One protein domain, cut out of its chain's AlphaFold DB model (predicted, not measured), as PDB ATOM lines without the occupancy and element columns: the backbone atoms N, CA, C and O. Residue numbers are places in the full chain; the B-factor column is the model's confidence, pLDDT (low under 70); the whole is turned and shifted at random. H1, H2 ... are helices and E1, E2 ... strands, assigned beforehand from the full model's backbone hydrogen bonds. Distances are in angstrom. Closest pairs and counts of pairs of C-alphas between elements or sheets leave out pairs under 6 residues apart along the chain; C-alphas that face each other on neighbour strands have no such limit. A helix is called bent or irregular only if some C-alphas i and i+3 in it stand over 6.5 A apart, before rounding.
ATOM      1  N   SER A  46      45.720 -21.976 101.913       56.56
ATOM      2  CA  SER A  46      44.305 -21.574 101.760       56.56
ATOM      3  C   SER A  46      43.368 -22.768 101.527       56.56
ATOM      4  O   SER A  46      42.316 -22.877 102.157       56.56
ATOM      5  N   HIS A  47      43.783 -23.720 100.688       56.94
ATOM      6  CA  HIS A  47      43.000 -24.915 100.350       56.94
ATOM      7  C   HIS A  47      42.779 -25.846 101.549       56.94
ATOM      8  O   HIS A  47      41.683 -26.387 101.738       56.94
ATOM      9  N   ASN A  48      43.804 -25.991 102.391       58.94
ATOM     10  CA  ASN A  48      43.738 -26.782 103.616       58.94
ATOM     11  C   ASN A  48      42.805 -26.141 104.649       58.94
ATOM     12  O   ASN A  48      41.991 -26.838 105.255       58.94
ATOM     13  N   LEU A  49      42.865 -24.814 104.797       60.34
ATOM     14  CA  LEU A  49      41.992 -24.066 105.700       60.34
ATOM     15  C   LEU A  49      40.519 -24.148 105.272       60.34
ATOM     16  O   LEU A  49      39.642 -24.408 106.092       60.34
ATOM     17  N   SER A  50      40.261 -23.997 103.976       70.00
ATOM     18  CA  SER A  50      38.935 -24.123 103.366       70.00
ATOM     19  C   SER A  50      38.322 -25.507 103.571       70.00
ATOM     20  O   SER A  50      37.216 -25.648 104.103       70.00
ATOM     21  N   SER A  51      39.090 -26.553 103.269       65.44
ATOM     22  CA  SER A  51      38.653 -27.934 103.466       65.44
ATOM     23  C   SER A  51      38.407 -28.257 104.944       65.44
ATOM     24  O   SER A  51      37.451 -28.963 105.272       65.44
ATOM     25  N   PHE A  52      39.237 -27.727 105.847       69.38
ATOM     26  CA  PHE A  52      39.086 -27.890 107.293       69.38
ATOM     27  C   PHE A  52      37.831 -27.192 107.831       69.38
ATOM     28  O   PHE A  52      37.048 -27.810 108.556       69.38
ATOM     29  N   ASN A  53      37.583 -25.943 107.428       77.12
ATOM     30  CA  ASN A  53      36.396 -25.191 107.839       77.12
ATOM     31  C   ASN A  53      35.109 -25.859 107.351       77.12
ATOM     32  O   ASN A  53      34.161 -26.004 108.128       77.12
ATOM     33  N   LEU A  54      35.093 -26.345 106.106       78.94
ATOM     34  CA  LEU A  54      33.963 -27.105 105.582       78.94
ATOM     35  C   LEU A  54      33.754 -28.414 106.353       78.94
ATOM     36  O   LEU A  54      32.631 -28.699 106.760       78.94
ATOM     37  N   LYS A  55      34.810 -29.191 106.622       78.19
ATOM     38  CA  LYS A  55      34.707 -30.426 107.424       78.19
ATOM     39  C   LYS A  55      34.144 -30.151 108.825       78.19
ATOM     40  O   LYS A  55      33.208 -30.832 109.243       78.19
ATOM     41  N   ASN A  56      34.640 -29.125 109.519       79.12
ATOM     42  CA  ASN A  56      34.151 -28.752 110.850       79.12
ATOM     43  C   ASN A  56      32.689 -28.301 110.823       79.12
ATOM     44  O   ASN A  56      31.880 -28.731 111.650       79.12
ATOM     45  N   PHE A  57      32.315 -27.490 109.839       82.19
ATOM     46  CA  PHE A  57      30.931 -27.080 109.646       82.19
ATOM     47  C   PHE A  57      29.997 -28.280 109.448       82.19
ATOM     48  O   PHE A  57      28.956 -28.375 110.097       82.19
ATOM     49  N   LEU A  58      30.397 -29.247 108.623       80.75
ATOM     50  CA  LEU A  58      29.615 -30.461 108.370       80.75
ATOM     51  C   LEU A  58      29.576 -31.421 109.559       80.75
ATOM     52  O   LEU A  58      28.634 -32.198 109.684       80.75
ATOM     53  N   SER A  59      30.581 -31.377 110.435       73.06
ATOM     54  CA  SER A  59      30.580 -32.168 111.669       73.06
ATOM     55  C   SER A  59      29.569 -31.646 112.698       73.06
ATOM     56  O   SER A  59      28.998 -32.432 113.449       73.06
ATOM     57  N   THR A  60      29.310 -30.334 112.702       71.44
ATOM     58  CA  THR A  60      28.398 -29.676 113.656       71.44
ATOM     59  C   THR A  60      26.974 -29.530 113.127       71.44
ATOM     60  O   THR A  60      26.037 -29.417 113.917       71.44
ATOM     61  N   ARG A  61      26.782 -29.564 111.802       67.12
ATOM     62  CA  ARG A  61      25.468 -29.524 111.151       67.12
ATOM     63  C   ARG A  61      25.257 -30.789 110.347       67.12
ATOM     64  O   ARG A  61      25.860 -31.004 109.299       67.12
ATOM     65  N   THR A  62      24.388 -31.650 110.859       64.69
ATOM     66  CA  THR A  62      24.066 -32.913 110.200       64.69
ATOM     67  C   THR A  62      23.468 -32.639 108.817       64.69
ATOM     68  O   THR A  62      22.508 -31.903 108.721       64.69
ATOM     69  N   ARG A  63      23.968 -33.268 107.749       81.19
ATOM     70  CA  ARG A  63      23.314 -33.328 106.418       81.19
ATOM     71  C   ARG A  63      23.126 -31.979 105.699       81.19
ATOM     72  O   ARG A  63      22.015 -31.467 105.565       81.19
ATOM     73  N   CYS A  64      24.222 -31.488 105.126       87.38
ATOM     74  CA  CYS A  64      24.206 -30.469 104.079       87.38
ATOM     75  C   CYS A  64      24.516 -31.079 102.705       87.38
ATOM     76  O   CYS A  64      25.295 -32.032 102.593       87.38
ATOM     77  N   TYR A  65      23.936 -30.502 101.658       88.56
ATOM     78  CA  TYR A  65      24.077 -30.945 100.273       88.56
ATOM     79  C   TYR A  65      24.360 -29.762  99.352       88.56
ATOM     80  O   TYR A  65      23.934 -28.642  99.628       88.56
ATOM     81  N   ILE A  66      25.067 -30.013  98.253       89.69
ATOM     82  CA  ILE A  66      25.395 -28.993  97.255       89.69
ATOM     83  C   ILE A  66      24.215 -28.847  96.299       89.69
ATOM     84  O   ILE A  66      23.782 -29.832  95.694       89.69
ATOM     85  N   VAL A  67      23.741 -27.615  96.132       89.50
ATOM     86  CA  VAL A  67      22.852 -27.237  95.033       89.50
ATOM     87  C   VAL A  67      23.721 -26.970  93.808       89.50
ATOM     88  O   VAL A  67      24.637 -26.153  93.864       89.50
ATOM     89  N   GLY A  68      23.456 -27.672  92.707       88.25
ATOM     90  CA  GLY A  68      24.215 -27.505  91.469       88.25
ATOM     91  C   GLY A  68      24.025 -26.111  90.868       88.25
ATOM     92  O   GLY A  68      22.914 -25.747  90.479       88.25
ATOM     93  N   THR A  69      25.110 -25.345  90.770       88.50
ATOM     94  CA  THR A  69      25.149 -24.024  90.128       88.50
ATOM     95  C   THR A  69      26.252 -23.963  89.080       88.50
ATOM     96  O   THR A  69      27.243 -24.669  89.201       88.50
ATOM     97  N   GLU A  70      26.102 -23.099  88.076       86.94
ATOM     98  CA  GLU A  70      27.141 -22.818  87.073       86.94
ATOM     99  C   GLU A  70      28.319 -22.008  87.648       86.94
ATOM    100  O   GLU A  70      29.343 -21.872  86.985       86.94
ATOM    101  N   SER A  71      28.179 -21.457  88.864       68.50
ATOM    102  CA  SER A  71      29.274 -20.771  89.562       68.50
ATOM    103  C   SER A  71      30.445 -21.721  89.827       68.50
ATOM    104  O   SER A  71      30.240 -22.914  90.054       68.50
ATOM    105  N   SER A  72      31.657 -21.163  89.762       59.50
ATOM    106  CA  SER A  72      32.939 -21.867  89.692       59.50
ATOM    107  C   SER A  72      33.198 -22.789  90.889       59.50
ATOM    108  O   SER A  72      32.592 -22.647  91.949       59.50
ATOM    109  N   GLU A  73      34.167 -23.699  90.747       66.06
ATOM    110  CA  GLU A  73      34.675 -24.591  91.810       66.06
ATOM    111  C   GLU A  73      34.949 -23.887  93.155       66.06
ATOM    112  O   GLU A  73      34.983 -24.542  94.201       66.06
ATOM    113  N   GLN A  74      35.110 -22.560  93.114       80.12
ATOM    114  CA  GLN A  74      35.398 -21.686  94.238       80.12
ATOM    115  C   GLN A  74      34.199 -21.417  95.147       80.12
ATOM    116  O   GLN A  74      34.392 -21.093  96.312       80.12
ATOM    117  N   GLU A  75      32.962 -21.543  94.665       87.31
ATOM    118  CA  GLU A  75      31.777 -21.205  95.450       87.31
ATOM    119  C   GLU A  75      30.713 -22.286  95.377       87.31
ATOM    120  O   GLU A  75      30.224 -22.647  94.310       87.31
ATOM    121  N   LYS A  76      30.302 -22.777  96.544       88.50
ATOM    122  CA  LYS A  76      29.301 -23.837  96.652       88.50
ATOM    123  C   LYS A  76      28.103 -23.346  97.440       88.50
ATOM    124  O   LYS A  76      28.225 -22.989  98.612       88.50
ATOM    125  N   LEU A  77      26.937 -23.386  96.800       90.75
ATOM    126  CA  LEU A  77      25.664 -23.210  97.480       90.75
ATOM    127  C   LEU A  77      25.291 -24.506  98.200       90.75
ATOM    128  O   LEU A  77      25.175 -25.568  97.586       90.75
ATOM    129  N   LEU A  78      25.094 -24.407  99.507       90.94
ATOM    130  CA  LEU A  78      24.752 -25.515 100.379       90.94
ATOM    131  C   LEU A  78      23.318 -25.358 100.879       90.94
ATOM    132  O   LEU A  78      22.924 -24.280 101.321       90.94
ATOM    133  N   ALA A  79      22.568 -26.451 100.856       90.75
ATOM    134  CA  ALA A  79      21.267 -26.583 101.492       90.75
ATOM    135  C   ALA A  79      21.403 -27.565 102.663       90.75
ATOM    136  O   ALA A  79      21.890 -28.683 102.471       90.75
ATOM    137  N   CYS A  80      21.001 -27.158 103.865       88.75
ATOM    138  CA  CYS A  80      21.182 -27.934 105.090       88.75
ATOM    139  C   CYS A  80      19.841 -28.261 105.755       88.75
ATOM    140  O   CYS A  80      18.859 -27.533 105.617       88.75
ATOM    141  N   ASN A  81      19.795 -29.372 106.492       84.19
ATOM    142  CA  ASN A  81      18.579 -29.843 107.168       84.19
ATOM    143  C   ASN A  81      18.140 -28.986 108.375       84.19
ATOM    144  O   ASN A  81      17.109 -29.270 108.975       84.19
ATOM    145  N   ASP A  82      18.908 -27.955 108.731       85.31
ATOM    146  CA  ASP A  82      18.559 -26.942 109.734       85.31
ATOM    147  C   ASP A  82      17.603 -25.868 109.176       85.31
ATOM    148  O   ASP A  82      17.336 -24.845 109.813       85.31
ATOM    149  N   GLY A  83      17.087 -26.092 107.966       86.31
ATOM    150  CA  GLY A  83      16.163 -25.196 107.291       86.31
ATOM    151  C   GLY A  83      16.854 -24.028 106.582       86.31
ATOM    152  O   GLY A  83      16.172 -23.092 106.160       86.31
ATOM    153  N   GLN A  84      18.191 -24.021 106.499       89.00
ATOM    154  CA  GLN A  84      18.969 -22.874 106.031       89.00
ATOM    155  C   GLN A  84      19.826 -23.187 104.798       89.00
ATOM    156  O   GLN A  84      20.202 -24.331 104.522       89.00
ATOM    157  N   TYR A  85      20.182 -22.117 104.085       91.19
ATOM    158  CA  TYR A  85      21.158 -22.138 103.001       91.19
ATOM    159  C   TYR A  85      22.448 -21.437 103.414       91.19
ATOM    160  O   TYR A  85      22.438 -20.472 104.187       91.19
ATOM    161  N   TYR A  86      23.559 -21.906 102.857       91.12
ATOM    162  CA  TYR A  86      24.889 -21.364 103.106       91.12
ATOM    163  C   TYR A  86      25.670 -21.234 101.808       91.12
ATOM    164  O   TYR A  86      25.524 -22.051 100.904       91.12
ATOM    165  N   LEU A  87      26.536 -20.233 101.738       90.81
ATOM    166  CA  LEU A  87      27.558 -20.126 100.710       90.81
ATOM    167  C   LEU A  87      28.896 -20.522 101.325       90.81
ATOM    168  O   LEU A  87      29.317 -19.908 102.301       90.81
ATOM    169  N   HIS A  88      29.553 -21.528 100.757       89.25
ATOM    170  CA  HIS A  88      30.945 -21.842 101.059       89.25
ATOM    171  C   HIS A  88      31.840 -21.267  99.966       89.25
ATOM    172  O   HIS A  88      31.682 -21.638  98.802       89.25
ATOM    173  N   ASN A  89      32.771 -20.395 100.344       87.75
ATOM    174  CA  ASN A  89      33.818 -19.892  99.467       87.75
ATOM    175  C   ASN A  89      35.109 -20.665  99.758       87.75
ATOM    176  O   ASN A  89      35.620 -20.660 100.874       87.75
ATOM    177  N   SER A  90      35.625 -21.375  98.758       83.94
ATOM    178  CA  SER A  90      36.774 -22.247  98.933       83.94
ATOM    179  C   SER A  90      38.113 -21.511  98.916       83.94
ATOM    180  O   SER A  90      39.119 -22.137  99.239       83.94
ATOM    181  N   VAL A  91      38.144 -20.240  98.501       83.31
ATOM    182  CA  VAL A  91      39.362 -19.419  98.439       83.31
ATOM    183  C   VAL A  91      39.771 -18.975  99.839       83.31
ATOM    184  O   VAL A  91      40.932 -19.105 100.217       83.31
ATOM    185  N   ASP A  92      38.810 -18.484 100.617       83.69
ATOM    186  CA  ASP A  92      39.015 -17.994 101.985       83.69
ATOM    187  C   ASP A  92      38.509 -18.977 103.058       83.69
ATOM    188  O   ASP A  92      38.761 -18.791 104.250       83.69
ATOM    189  N   GLY A  93      37.818 -20.045 102.649       82.81
ATOM    190  CA  GLY A  93      37.253 -21.044 103.548       82.81
ATOM    191  C   GLY A  93      36.081 -20.532 104.377       82.81
ATOM    192  O   GLY A  93      35.776 -21.123 105.418       82.81
ATOM    193  N   LEU A  94      35.460 -19.417 103.981       86.50
ATOM    194  CA  LEU A  94      34.344 -18.825 104.705       86.50
ATOM    195  C   LEU A  94      33.033 -19.533 104.374       86.50
ATOM    196  O   LEU A  94      32.761 -19.918 103.236       86.50
ATOM    197  N   ILE A  95      32.192 -19.665 105.400       88.38
ATOM    198  CA  ILE A  95      30.829 -20.173 105.269       88.38
ATOM    199  C   ILE A  95      29.868 -19.105 105.756       88.38
ATOM    200  O   ILE A  95      29.816 -18.783 106.945       88.38
ATOM    201  N   THR A  96      29.077 -18.585 104.828       89.62
ATOM    202  CA  THR A  96      28.174 -17.465 105.074       89.62
ATOM    203  C   THR A  96      26.735 -17.939 105.013       89.62
ATOM    204  O   THR A  96      26.324 -18.599 104.059       89.62
ATOM    205  N   LYS A  97      25.948 -17.605 106.040       88.81
ATOM    206  CA  LYS A  97      24.507 -17.867 106.046       88.81
ATOM    207  C   LYS A  97      23.818 -16.982 105.013       88.81
ATOM    208  O   LYS A  97      24.040 -15.775 104.985       88.81
ATOM    209  N   LEU A  98      22.955 -17.588 104.211       90.38
ATOM    210  CA  LEU A  98      22.166 -16.905 103.199       90.38
ATOM    211  C   LEU A  98      20.781 -16.540 103.739       90.38
ATOM    212  O   LEU A  98      20.189 -17.292 104.519       90.38
ATOM    213  N   LYS A  99      20.274 -15.378 103.325       87.81
ATOM    214  CA  LYS A  99      18.928 -14.890 103.646       87.81
ATOM    215  C   LYS A  99      18.118 -14.667 102.378       87.81
ATOM    216  O   LYS A  99      18.655 -14.240 101.357       87.81
ATOM    217  N   ASP A 100      16.812 -14.892 102.486       84.19
ATOM    218  CA  ASP A 100      15.841 -14.561 101.442       84.19
ATOM    219  C   ASP A 100      16.182 -15.165 100.078       84.19
ATOM    220  O   ASP A 100      16.117 -14.489  99.049       84.19
ATOM    221  N   LEU A 101      16.542 -16.455 100.076       90.19
ATOM    222  CA  LEU A 101      16.798 -17.181  98.840       90.19
ATOM    223  C   LEU A 101      15.518 -17.199  97.992       90.19
ATOM    224  O   LEU A 101      14.488 -17.734  98.406       90.19
ATOM    225  N   LYS A 102      15.583 -16.595  96.808       89.94
ATOM    226  CA  LYS A 102      14.445 -16.391  95.907       89.94
ATOM    227  C   LYS A 102      14.782 -16.870  94.514       89.94
ATOM    228  O   LYS A 102      15.881 -16.614  94.019       89.94
ATOM    229  N   LYS A 103      13.813 -17.496  93.854       88.31
ATOM    230  CA  LYS A 103      13.914 -17.790  92.428       88.31
ATOM    231  C   LYS A 103      13.895 -16.488  91.630       88.31
ATOM    232  O   LYS A 103      13.058 -15.618  91.847       88.31
ATOM    233  N   MET A 104      14.808 -16.387  90.678       86.69
ATOM    234  CA  MET A 104      14.928 -15.294  89.724       86.69
ATOM    235  C   MET A 104      14.862 -15.888  88.316       86.69
ATOM    236  O   MET A 104      15.572 -16.835  87.997       86.69
ATOM    237  N   GLY A 105      13.981 -15.366  87.462       83.38
ATOM    238  CA  GLY A 105      13.822 -15.898  86.102       83.38
ATOM    239  C   GLY A 105      13.532 -17.405  86.076       83.38
ATOM    240  O   GLY A 105      12.850 -17.925  86.963       83.38
ATOM    241  N   ASP A 106      14.032 -18.092  85.051       84.12
ATOM    242  CA  ASP A 106      13.789 -19.525  84.862       84.12
ATOM    243  C   ASP A 106      14.780 -20.376  85.664       84.12
ATOM    244  O   ASP A 106      14.347 -21.227  86.436       84.12
ATOM    245  N   ASN A 107      16.076 -20.071  85.570       86.75
ATOM    246  CA  ASN A 107      17.173 -20.873  86.119       86.75
ATOM    247  C   ASN A 107      18.129 -20.076  87.014       86.75
ATOM    248  O   ASN A 107      19.320 -20.381  87.077       86.75
ATOM    249  N   GLN A 108      17.647 -19.034  87.682       90.62
ATOM    250  CA  GLN A 108      18.469 -18.289  88.623       90.62
ATOM    251  C   GLN A 108      17.852 -18.319  90.012       90.62
ATOM    252  O   GLN A 108      16.642 -18.438  90.203       90.62
ATOM    253  N   ILE A 109      18.719 -18.195  90.998       90.94
ATOM    254  CA  ILE A 109      18.361 -17.975  92.387       90.94
ATOM    255  C   ILE A 109      19.185 -16.804  92.889       90.94
ATOM    256  O   ILE A 109      20.332 -16.626  92.488       90.94
ATOM    257  N   SER A 110      18.602 -15.993  93.755       91.81
ATOM    258  CA  SER A 110      19.299 -14.887  94.397       91.81
ATOM    259  C   SER A 110      19.146 -14.951  95.899       91.81
ATOM    260  O   SER A 110      18.158 -15.490  96.389       91.81
ATOM    261  N   SER A 111      20.114 -14.397  96.612       92.25
ATOM    262  CA  SER A 111      20.112 -14.270  98.066       92.25
ATOM    263  C   SER A 111      20.726 -12.940  98.453       92.25
ATOM    264  O   SER A 111      21.577 -12.415  97.734       92.25
ATOM    265  N   GLN A 112      20.383 -12.462  99.642       89.44
ATOM    266  CA  GLN A 112      21.220 -11.500 100.346       89.44
ATOM    267  C   GLN A 112      22.342 -12.243 101.074       89.44
ATOM    268  O   GLN A 112      22.096 -13.233 101.777       89.44
ATOM    269  N   VAL A 113      23.572 -11.780 100.875       85.06
ATOM    270  CA  VAL A 113      24.768 -12.225 101.589       85.06
ATOM    271  C   VAL A 113      25.127 -11.128 102.581       85.06
ATOM    272  O   VAL A 113      25.445 -10.012 102.179       85.06
ATOM    273  N   VAL A 114      25.067 -11.437 103.875       76.38
ATOM    274  CA  VAL A 114      25.446 -10.483 104.926       76.38
ATOM    275  C   VAL A 114      26.953 -10.571 105.133       76.38
ATOM    276  O   VAL A 114      27.457 -11.608 105.575       76.38
ATOM    277  N   LYS A 115      27.681  -9.503 104.803       76.19
ATOM    278  CA  LYS A 115      29.118  -9.389 105.090       76.19
ATOM    279  C   LYS A 115      29.353  -8.985 106.550       76.19
ATOM    280  O   LYS A 115      28.425  -8.604 107.261       76.19
ATOM    281  N   LYS A 116      30.610  -9.073 107.005       67.19
ATOM    282  CA  LYS A 116      31.013  -8.778 108.397       67.19
ATOM    283  C   LYS A 116      30.621  -7.368 108.869       67.19
ATOM    284  O   LYS A 116      30.376  -7.201 110.057       67.19
ATOM    285  N   ASP A 117      30.469  -6.418 107.949       73.12
ATOM    286  CA  ASP A 117      30.120  -5.022 108.248       73.12
ATOM    287  C   ASP A 117      28.612  -4.726 108.131       73.12
ATOM    288  O   ASP A 117      28.205  -3.573 108.028       73.12
ATOM    289  N   ASN A 118      27.763  -5.763 108.127       69.31
ATOM    290  CA  ASN A 118      26.317  -5.685 107.853       69.31
ATOM    291  C   ASN A 118      25.952  -5.112 106.473       69.31
ATOM    292  O   ASN A 118      24.778  -4.859 106.207       69.31
ATOM    293  N   GLU A 119      26.923  -4.952 105.576       76.56
ATOM    294  CA  GLU A 119      26.638  -4.705 104.170       76.56
ATOM    295  C   GLU A 119      25.982  -5.949 103.564       76.56
ATOM    296  O   GLU A 119      26.540  -7.054 103.591       76.56
ATOM    297  N   GLU A 120      24.771  -5.768 103.043       82.38
ATOM    298  CA  GLU A 120      24.035  -6.811 102.341       82.38
ATOM    299  C   GLU A 120      24.302  -6.685 100.842       82.38
ATOM    300  O   GLU A 120      23.897  -5.723 100.191       82.38
ATOM    301  N   GLU A 121      24.983  -7.682 100.283       87.81
ATOM    302  CA  GLU A 121      25.169  -7.793  98.840       87.81
ATOM    303  C   GLU A 121      24.157  -8.792  98.281       87.81
ATOM    304  O   GLU A 121      24.052  -9.927  98.759       87.81
ATOM    305  N   GLN A 122      23.412  -8.389  97.250       89.75
ATOM    306  CA  GLN A 122      22.597  -9.338  96.506       89.75
ATOM    307  C   GLN A 122      23.499 -10.158  95.590       89.75
ATOM    308  O   GLN A 122      24.157  -9.623  94.701       89.75
ATOM    309  N   LYS A 123      23.463 -11.476  95.764       90.38
ATOM    310  CA  LYS A 123      24.184 -12.418  94.917       90.38
ATOM    311  C   LYS A 123      23.211 -13.281  94.137       90.38
ATOM    312  O   LYS A 123      22.157 -13.651  94.654       90.38
ATOM    313  N   VAL A 124      23.560 -13.577  92.888       91.44
ATOM    314  CA  VAL A 124      22.742 -14.369  91.965       91.44
ATOM    315  C   VAL A 124      23.559 -15.554  91.471       91.44
ATOM    316  O   VAL A 124      24.698 -15.391  91.041       91.44
ATOM    317  N   TRP A 125      22.959 -16.739  91.497       91.31
ATOM    318  CA  TRP A 125      23.530 -17.963  90.949       91.31
ATOM    319  C   TRP A 125      22.620 -18.513  89.865       91.31
ATOM    320  O   TRP A 125      21.396 -18.496  89.999       91.31
ATOM    321  N   LYS A 126      23.225 -19.051  88.811       91.56
ATOM    322  CA  LYS A 126      22.520 -19.825  87.794       91.56
ATOM    323  C   LYS A 126      22.564 -21.298  88.183       91.56
ATOM    324  O   LYS A 126      23.648 -21.831  88.402       91.56
ATOM    325  N   VAL A 127      21.408 -21.933  88.336       90.75
ATOM    326  CA  VAL A 127      21.298 -23.345  88.739       90.75
ATOM    327  C   VAL A 127      21.413 -24.258  87.521       90.75
ATOM    328  O   VAL A 127      20.953 -23.910  86.434       90.75
ATOM    329  N   THR A 128      22.036 -25.423  87.691       90.56
ATOM    330  CA  THR A 128      22.271 -26.370  86.586       90.56
ATOM    331  C   THR A 128      21.109 -27.332  86.366       90.56
ATOM    332  O   THR A 128      20.904 -27.812  85.249       90.56
ATOM    333  N   ASP A 129      20.337 -27.622  87.413       88.25
ATOM    334  CA  ASP A 129      19.182 -28.505  87.310       88.25
ATOM    335  C   ASP A 129      18.023 -27.782  86.593       88.25
ATOM    336  O   ASP A 129      17.565 -26.715  86.999       88.25
ATOM    337  N   LYS A 130      17.547 -28.351  85.483       88.88
ATOM    338  CA  LYS A 130      16.491 -27.744  84.656       88.88
ATOM    339  C   LYS A 130      15.119 -27.797  85.326       88.88
ATOM    340  O   LYS A 130      14.225 -27.049  84.932       88.88
ATOM    341  N   GLU A 131      14.945 -28.658  86.324       89.62
ATOM    342  CA  GLU A 131      13.692 -28.813  87.060       89.62
ATOM    343  C   GLU A 131      13.327 -27.534  87.827       89.62
ATOM    344  O   GLU A 131      12.143 -27.238  87.986       89.62
ATOM    345  N   TRP A 132      14.311 -26.694  88.172       88.19
ATOM    346  CA  TRP A 132      14.072 -25.367  88.748       88.19
ATOM    347  C   TRP A 132      13.131 -24.511  87.897       88.19
ATOM    348  O   TRP A 132      12.301 -23.799  88.454       88.19
ATOM    349  N   ASN A 133      13.175 -24.627  86.564       88.25
ATOM    350  CA  ASN A 133      12.322 -23.851  85.656       88.25
ATOM    351  C   ASN A 133      10.824 -24.138  85.849       88.25
ATOM    352  O   ASN A 133       9.977 -23.339  85.443       88.25
ATOM    353  N   LYS A 134      10.480 -25.281  86.453       88.38
ATOM    354  CA  LYS A 134       9.090 -25.679  86.695       88.38
ATOM    355  C   LYS A 134       8.474 -24.947  87.886       88.38
ATOM    356  O   LYS A 134       7.250 -24.845  87.931       88.38
ATOM    357  N   LEU A 135       9.300 -24.403  88.783       88.19
ATOM    358  CA  LEU A 135       8.862 -23.641  89.950       88.19
ATOM    359  C   LEU A 135       8.348 -22.250  89.563       88.19
ATOM    360  O   LEU A 135       8.979 -21.510  88.793       88.19
ATOM    361  N   SER A 136       7.219 -21.864  90.149       86.88
ATOM    362  CA  SER A 136       6.720 -20.492  90.136       86.88
ATOM    363  C   SER A 136       7.706 -19.536  90.819       86.88
ATOM    364  O   SER A 136       8.483 -19.922  91.694       86.88
ATOM    365  N   LYS A 137       7.690 -18.258  90.416       85.44
ATOM    366  CA  LYS A 137       8.541 -17.221  91.035       85.44
ATOM    367  C   LYS A 137       8.203 -16.994  92.513       85.44
ATOM    368  O   LYS A 137       9.075 -16.583  93.269       85.44
ATOM    369  N   ASP A 138       6.971 -17.304  92.905       84.75
ATOM    370  CA  ASP A 138       6.454 -17.108  94.259       84.75
ATOM    371  C   ASP A 138       6.654 -18.334  95.164       84.75
ATOM    372  O   ASP A 138       6.312 -18.279  96.348       84.75
ATOM    373  N   THR A 139       7.200 -19.440  94.634       86.31
ATOM    374  CA  THR A 139       7.507 -20.622  95.446       86.31
ATOM    375  C   THR A 139       8.526 -20.244  96.516       86.31
ATOM    376  O   THR A 139       9.627 -19.776  96.209       86.31
ATOM    377  N   SER A 140       8.188 -20.488  97.782       87.50
ATOM    378  CA  SER A 140       9.154 -20.341  98.862       87.50
ATOM    379  C   SER A 140      10.253 -21.379  98.716       87.50
ATOM    380  O   SER A 140       9.989 -22.579  98.664       87.50
ATOM    381  N   LEU A 141      11.497 -20.915  98.722       89.69
ATOM    382  CA  LEU A 141      12.651 -21.801  98.793       89.69
ATOM    383  C   LEU A 141      13.016 -22.143 100.238       89.69
ATOM    384  O   LEU A 141      13.988 -22.849 100.457       89.69
ATOM    385  N   ARG A 142      12.264 -21.675 101.245       88.12
ATOM    386  CA  ARG A 142      12.520 -22.053 102.641       88.12
ATOM    387  C   ARG A 142      12.354 -23.562 102.810       88.12
ATOM    388  O   ARG A 142      11.343 -24.137 102.401       88.12
ATOM    389  N   ILE A 143      13.357 -24.176 103.427       89.25
ATOM    390  CA  ILE A 143      13.402 -25.618 103.641       89.25
ATOM    391  C   ILE A 143      12.520 -25.969 104.846       89.25
ATOM    392  O   ILE A 143      12.612 -25.334 105.893       89.25
ATOM    393  N   ASP A 144      11.660 -26.969 104.666       86.44
ATOM    394  CA  ASP A 144      10.700 -27.506 105.634       86.44
ATOM    395  C   ASP A 144       9.664 -26.496 106.174       86.44
ATOM    396  O   ASP A 144       8.951 -26.781 107.139       86.44
ATOM    397  N   ASP A 145       9.478 -25.352 105.506       85.44
ATOM    398  CA  ASP A 145       8.440 -24.365 105.843       85.44
ATOM    399  C   ASP A 145       7.064 -24.758 105.274       85.44
ATOM    400  O   ASP A 145       6.508 -24.108 104.386       85.44
ATOM    401  N   ARG A 146       6.487 -25.843 105.806       82.81
ATOM    402  CA  ARG A 146       5.189 -26.390 105.350       82.81
ATOM    403  C   ARG A 146       4.009 -25.433 105.523       82.81
ATOM    404  O   ARG A 146       2.946 -25.661 104.946       82.81
ATOM    405  N   SER A 147       4.188 -24.391 106.334       84.75
ATOM    406  CA  SER A 147       3.175 -23.367 106.586       84.75
ATOM    407  C   SER A 147       2.966 -22.436 105.390       84.75
ATOM    408  O   SER A 147       1.946 -21.752 105.315       84.75
ATOM    409  N   ASN A 148       3.896 -22.428 104.429       82.62
ATOM    410  CA  ASN A 148       3.841 -21.504 103.313       82.62
ATOM    411  C   ASN A 148       2.708 -21.855 102.318       82.62
ATOM    412  O   ASN A 148       2.651 -22.978 101.789       82.62
ATOM    413  N   PRO A 149       1.800 -20.904 102.021       82.81
ATOM    414  CA  PRO A 149       0.669 -21.146 101.130       82.81
ATOM    415  C   PRO A 149       1.069 -21.258  99.654       82.81
ATOM    416  O   PRO A 149       0.338 -21.881  98.889       82.81
ATOM    417  N   ASN A 150       2.227 -20.723  99.256       83.19
ATOM    418  CA  ASN A 150       2.679 -20.702  97.862       83.19
ATOM    419  C   ASN A 150       3.538 -21.917  97.492       83.19
ATOM    420  O   ASN A 150       3.874 -22.106  96.324       83.19
ATOM    421  N   GLY A 151       3.867 -22.764  98.466       86.88
ATOM    422  CA  GLY A 151       4.786 -23.879  98.280       86.88
ATOM    423  C   GLY A 151       6.023 -23.774  99.160       86.88
ATOM    424  O   GLY A 151       6.263 -22.732  99.762       86.88
ATOM    425  N   TYR A 152       6.785 -24.858  99.261       90.12
ATOM    426  CA  TYR A 152       8.001 -24.950 100.075       90.12
ATOM    427  C   TYR A 152       8.915 -26.063  99.557       90.12
ATOM    428  O   TYR A 152       8.461 -26.941  98.816       90.12
ATOM    429  N   CYS A 153      10.183 -26.058  99.975       91.88
ATOM    430  CA  CYS A 153      11.129 -27.127  99.658       91.88
ATOM    431  C   CYS A 153      11.425 -28.005 100.882       91.88
ATOM    432  O   CYS A 153      11.337 -27.540 102.009       91.88
ATOM    433  N   TYR A 154      11.768 -29.274 100.697       91.00
ATOM    434  CA  TYR A 154      12.122 -30.211 101.765       91.00
ATOM    435  C   TYR A 154      13.044 -31.312 101.241       91.00
ATOM    436  O   TYR A 154      13.055 -31.623 100.050       91.00
ATOM    437  N   PHE A 155      13.822 -31.926 102.129       89.88
ATOM    438  CA  PHE A 155      14.657 -33.069 101.761       89.88
ATOM    439  C   PHE A 155      13.866 -34.369 101.845       89.88
ATOM    440  O   PHE A 155      13.169 -34.618 102.830       89.88
ATOM    441  N   ALA A 156      14.027 -35.243 100.854       87.44
ATOM    442  CA  ALA A 156      13.553 -36.614 100.959       87.44
ATOM    443  C   ALA A 156      14.493 -37.595 100.260       87.44
ATOM    444  O   ALA A 156      15.172 -37.271  99.283       87.44
ATOM    445  N   ASN A 157      14.506 -38.816 100.792       83.44
ATOM    446  CA  ASN A 157      15.197 -39.927 100.166       83.44
ATOM    447  C   ASN A 157      14.402 -40.402  98.949       83.44
ATOM    448  O   ASN A 157      13.185 -40.568  99.018       83.44
ATOM    449  N   VAL A 158      15.116 -40.666  97.863       80.81
ATOM    450  CA  VAL A 158      14.589 -41.218  96.620       80.81
ATOM    451  C   VAL A 158      15.309 -42.525  96.352       80.81
ATOM    452  O   VAL A 158      16.533 -42.610  96.464       80.81
ATOM    453  N   LEU A 159      14.540 -43.553  96.010       78.12
ATOM    454  CA  LEU A 159      15.090 -44.799  95.500       78.12
ATOM    455  C   LEU A 159      15.403 -44.601  94.015       78.12
ATOM    456  O   LEU A 159      14.494 -44.396  93.211       78.12
ATOM    457  N   SER A 160      16.688 -44.626  93.670       72.50
ATOM    458  CA  SER A 160      17.193 -44.521  92.302       72.50
ATOM    459  C   SER A 160      17.927 -45.820  91.973       72.50
ATOM    460  O   SER A 160      19.087 -46.016  92.339       72.50
ATOM    461  N   GLY A 161      17.209 -46.772  91.369       78.88
ATOM    462  CA  GLY A 161      17.695 -48.146  91.218       78.88
ATOM    463  C   GLY A 161      17.914 -48.816  92.579       78.88
ATOM    464  O   GLY A 161      17.010 -48.843  93.409       78.88
ATOM    465  N   GLU A 162      19.122 -49.333  92.813       76.94
ATOM    466  CA  GLU A 162      19.509 -49.982  94.078       76.94
ATOM    467  C   GLU A 162      20.075 -49.006  95.128       76.94
ATOM    468  O   GLU A 162      20.424 -49.417  96.235       76.94
ATOM    469  N   GLN A 163      20.188 -47.711  94.810       75.88
ATOM    470  CA  GLN A 163      20.797 -46.721  95.699       75.88
ATOM    471  C   GLN A 163      19.760 -45.752  96.278       75.88
ATOM    472  O   GLN A 163      18.850 -45.278  95.596       75.88
ATOM    473  N   MET A 164      19.922 -45.439  97.568       75.25
ATOM    474  CA  MET A 164      19.153 -44.393  98.240       75.25
ATOM    475  C   MET A 164      19.874 -43.050  98.094       75.25
ATOM    476  O   MET A 164      20.915 -42.803  98.717       75.25
ATOM    477  N   GLU A 165      19.298 -42.167  97.288       81.62
ATOM    478  CA  GLU A 165      19.804 -40.819  97.041       81.62
ATOM    479  C   GLU A 165      18.979 -39.787  97.813       81.62
ATOM    480  O   GLU A 165      17.796 -39.987  98.066       81.62
ATOM    481  N   MET A 166      19.594 -38.671  98.211       85.38
ATOM    482  CA  MET A 166      18.848 -37.547  98.785       85.38
ATOM    483  C   MET A 166      18.528 -36.560  97.669       85.38
ATOM    484  O   MET A 166      19.422 -36.214  96.901       85.38
ATOM    485  N   SER A 167      17.288 -36.083  97.604       88.81
ATOM    486  CA  SER A 167      16.869 -35.017  96.688       88.81
ATOM    487  C   SER A 167      16.201 -33.873  97.448       88.81
ATOM    488  O   SER A 167      15.674 -34.065  98.549       88.81
ATOM    489  N   LEU A 168      16.228 -32.680  96.854       91.25
ATOM    490  CA  LEU A 168      15.470 -31.529  97.328       91.25
ATOM    491  C   LEU A 168      14.148 -31.485  96.562       91.25
ATOM    492  O   LEU A 168      14.123 -31.254  95.359       91.25
ATOM    493  N   PHE A 169      13.045 -31.717  97.255       91.75
ATOM    494  CA  PHE A 169      11.707 -31.645  96.689       91.75
ATOM    495  C   PHE A 169      11.113 -30.279  96.958       91.75
ATOM    496  O   PHE A 169      11.111 -29.838  98.098       91.75
ATOM    497  N   CYS A 170      10.571 -29.629  95.940       91.44
ATOM    498  CA  CYS A 170       9.870 -28.365  96.079       91.44
ATOM    499  C   CYS A 170       8.426 -28.547  95.619       91.44
ATOM    500  O   CYS A 170       8.167 -28.901  94.468       91.44
ATOM    501  N   GLN A 171       7.480 -28.338  96.530       89.69
ATOM    502  CA  GLN A 171       6.061 -28.309  96.210       89.69
ATOM    503  C   GLN A 171       5.700 -26.895  95.762       89.69
ATOM    504  O   GLN A 171       5.816 -25.970  96.556       89.69
ATOM    505  N   ASP A 172       5.227 -26.734  94.529       85.56
ATOM    506  CA  ASP A 172       4.738 -25.466  93.983       85.56
ATOM    507  C   ASP A 172       3.205 -25.462  93.968       85.56
ATOM    508  O   ASP A 172       2.559 -26.144  93.162       85.56
ATOM    509  N   LYS A 173       2.605 -24.687  94.875       77.25
ATOM    510  CA  LYS A 173       1.143 -24.569  94.969       77.25
ATOM    511  C   LYS A 173       0.576 -23.575  93.952       77.25
ATOM    512  O   LYS A 173      -0.588 -23.696  93.582       77.25
ATOM    513  N   GLY A 174       1.399 -22.665  93.423       71.06
ATOM    514  CA  GLY A 174       0.990 -21.665  92.432       71.06
ATOM    515  C   GLY A 174       0.634 -22.244  91.057       71.06
ATOM    516  O   GLY A 174      -0.052 -21.591  90.276       71.06
ATOM    517  N   ARG A 175       1.059 -23.479  90.755       69.06
ATOM    518  CA  ARG A 175       0.788 -24.180  89.481       69.06
ATOM    519  C   ARG A 175       0.026 -25.503  89.636       69.06
ATOM    520  O   ARG A 175       0.155 -26.381  88.789       69.06
ATOM    521  N   GLY A 176      -0.774 -25.648  90.694       66.69
ATOM    522  CA  GLY A 176      -1.626 -26.830  90.885       66.69
ATOM    523  C   GLY A 176      -0.989 -27.956  91.701       66.69
ATOM    524  O   GLY A 176      -1.209 -29.123  91.404       66.69
ATOM    525  N   ASN A 177      -0.233 -27.611  92.752       69.69
ATOM    526  CA  ASN A 177       0.440 -28.559  93.654       69.69
ATOM    527  C   ASN A 177       1.461 -29.467  92.949       69.69
ATOM    528  O   ASN A 177       1.586 -30.647  93.284       69.69
ATOM    529  N   ASN A 178       2.213 -28.922  91.995       80.62
ATOM    530  CA  ASN A 178       3.250 -29.686  91.312       80.62
ATOM    531  C   ASN A 178       4.414 -29.958  92.264       80.62
ATOM    532  O   ASN A 178       4.927 -29.046  92.913       80.62
ATOM    533  N   LEU A 179       4.847 -31.214  92.321       87.75
ATOM    534  CA  LEU A 179       6.057 -31.599  93.029       87.75
ATOM    535  C   LEU A 179       7.230 -31.591  92.048       87.75
ATOM    536  O   LEU A 179       7.230 -32.320  91.057       87.75
ATOM    537  N   VAL A 180       8.231 -30.765  92.330       89.81
ATOM    538  CA  VAL A 180       9.459 -30.652  91.545       89.81
ATOM    539  C   VAL A 180      10.590 -31.309  92.320       89.81
ATOM    540  O   VAL A 180      10.768 -31.046  93.506       89.81
ATOM    541  N   THR A 181      11.354 -32.171  91.654       90.75
ATOM    542  CA  THR A 181      12.509 -32.843  92.261       90.75
ATOM    543  C   THR A 181      13.780 -32.194  91.744       90.75
ATOM    544  O   THR A 181      14.049 -32.247  90.550       90.75
ATOM    545  N   ILE A 182      14.557 -31.596  92.640       89.19
ATOM    546  CA  ILE A 182      15.859 -31.000  92.353       89.19
ATOM    547  C   ILE A 182      16.949 -31.947  92.848       89.19
ATOM    548  O   ILE A 182      16.984 -32.333  94.025       89.19
ATOM    549  N   LYS A 183      17.877 -32.299  91.957       87.12
ATOM    550  CA  LYS A 183      19.046 -33.100  92.310       87.12
ATOM    551  C   LYS A 183      20.043 -32.266  93.106       87.12
ATOM    552  O   LYS A 183      20.337 -31.115  92.782       87.12
ATOM    553  N   ILE A 184      20.595 -32.883  94.142       88.81
ATOM    554  CA  ILE A 184      21.605 -32.296  95.022       88.81
ATOM    555  C   ILE A 184      22.754 -33.285  95.204       88.81
ATOM    556  O   ILE A 184      22.556 -34.500  95.187       88.81
ATOM    557  N   THR A 185      23.965 -32.775  95.407       85.50
ATOM    558  CA  THR A 185      25.167 -33.615  95.502       85.50
ATOM    559  C   THR A 185      25.634 -33.733  96.948       85.50
ATOM    560  O   THR A 185      25.705 -32.744  97.682       85.50
ATOM    561  N   ARG A 186      26.001 -34.948  97.382       78.31
ATOM    562  CA  ARG A 186      26.640 -35.155  98.692       78.31
ATOM    563  C   ARG A 186      28.020 -34.501  98.719       78.31
ATOM    564  O   ARG A 186      28.854 -34.770  97.858       78.31
ATOM    565  N   ILE A 187      28.296 -33.724  99.766       73.25
ATOM    566  CA  ILE A 187      29.562 -32.988  99.890       73.25
ATOM    567  C   ILE A 187      30.771 -33.936  99.997       73.25
ATOM    568  O   ILE A 187      31.810 -33.653  99.404       73.25
ATOM    569  N   PHE A 188      30.631 -35.095 100.652       59.72
ATOM    570  CA  PHE A 188      31.723 -36.066 100.837       59.72
ATOM    571  C   PHE A 188      32.278 -36.657  99.533       59.72
ATOM    572  O   PHE A 188      33.478 -36.900  99.451       59.72
ATOM    573  N   ASN A 189      31.451 -36.814  98.495       48.69
ATOM    574  CA  ASN A 189      31.946 -37.232  97.178       48.69
ATOM    575  C   ASN A 189      32.710 -36.101  96.475       48.69
ATOM    576  O   ASN A 189      33.582 -36.373  95.662       48.69
ATOM    577  N   SER A 190      32.418 -34.842  96.815       48.47
ATOM    578  CA  SER A 190      33.123 -33.688  96.258       48.47
ATOM    579  C   SER A 190      34.446 -33.386  96.955       48.47
ATOM    580  O   SER A 190      35.288 -32.760  96.339       48.47
ATOM    581  N   LEU A 191      34.661 -33.824  98.203       49.81
ATOM    582  CA  LEU A 191      35.930 -33.602  98.914       49.81
ATOM    583  C   LEU A 191      37.091 -34.416  98.315       49.81
ATOM    584  O   LEU A 191      38.223 -33.960  98.373       49.81
ATOM    585  N   LYS A 192      36.801 -35.555  97.669       45.41
ATOM    586  CA  LYS A 192      37.784 -36.328  96.888       45.41
ATOM    587  C   LYS A 192      38.225 -35.651  95.584       45.41
ATOM    588  O   LYS A 192      39.146 -36.137  94.953       45.41
ATOM    589  N   LEU A 193      37.564 -34.569  95.158       40.56
ATOM    590  CA  LEU A 193      38.014 -33.753  94.019       40.56
ATOM    591  C   LEU A 193      39.068 -32.707  94.435       40.56
ATOM    592  O   LEU A 193      39.480 -31.911  93.601       40.56
TER     593      LEU A 193
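Overview. This is residues 46 to 193 of the 195 residues of an uncharacterized protein of Mycoplasma ovis str. Michigan (UniProt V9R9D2). One long antiparallel sheet of nine strands is curled like part of a barrel and folded back on itself at E4, with E6 and E5 partly face to face with the rest. H1 packs over E3 at one end, H2 packs by E9, and the hairpin E7 E8 makes a long arm. The printed part has 148 residues, in the order H1 E1 E2 E3 E4 E5 E6 H2 E7 E8 E9 H3; the class is mixed, helices and strands. It is compact, with a radius of gyration of the C-alphas of 15.2 A and spans of 47 by 44 by 26 A.

Arrangement. The sheet runs E6, residues 120 to 126, E5, 108 to 114, E4, 94 to 104, E3, 85 to 89, E2, 75 to 80, E1, 64 to 67, E9, 178 to 186, E8, 163 to 172, and E7, 151 to 160. It is strongly twisted, and E6 and E7 are its edge strands. E1 to E6 form one meander, each strand the antiparallel neighbour of the one before, and E7 E8 E9 another. In this folded sheet, one sheet bent back into two leaves, E6 E5 face E3 E2 E1 E9 E8 E7, with E4 as the hinge. E4 bends by 73 degrees at residue 100; it pairs with E3 over residues 94 to 97, where N 96 and O 87 are 2.9 A apart, and with E5 over 98 to 104, where N 102 and O 110 are 2.8 A apart, both within hydrogen-bond range. E9 pairs with E8 over 178 to 183, with N 180 and O 170 at 2.8 A, and with E1 over 184 to 186, with N 66 and O 185 at 2.9 A. H1, residues 46 to 60, is on the sheet at a height of 8.7 A and runs along E3, at 4 degrees on the local plane; it lies over E3 and only just not over E4, on which 2 of its C-alphas fall. The closest C-alphas of H1 and E3 are those of Leu 54 and His 88, 7.6 A. H2, residues 130 to 134, is on the sheet, over none of its strands; its closest C-alpha pair with E9 is Glu 131 and Ile 182, 6.1 A. H3, residues 187 to 191, only grazes the sheet, and is close to H1 but not clearly touching, with C-alphas 51 and 191 at 7.8 A. In H1 and H3 every O i to N i+4 pair is within hydrogen-bond range; in H2 0 of 1, with 2 of 2 O i to N i+3 pairs.

Along the chain. H1 begins at C-alpha 46, (44.305, -21.574, 101.760), and is 21.5 A long. E4 and E7 are each 24.8 A, E8 26.7 A and E9 25.1 A. E7 bends by 61 degrees at residue 155. H3 ends at C-alpha 191, (35.930, -33.602, 98.914).

Size, cuts and confidence. The two C-alphas farthest apart, 48.3 A, are those of Asp 117 and Glu 162. The printed part has no cut. The link from H2 to E7, residues 135 to 150, is long. Mean pLDDT of the printed part is 81.8; residues under 70 include 46 to 49 and 188 to 193.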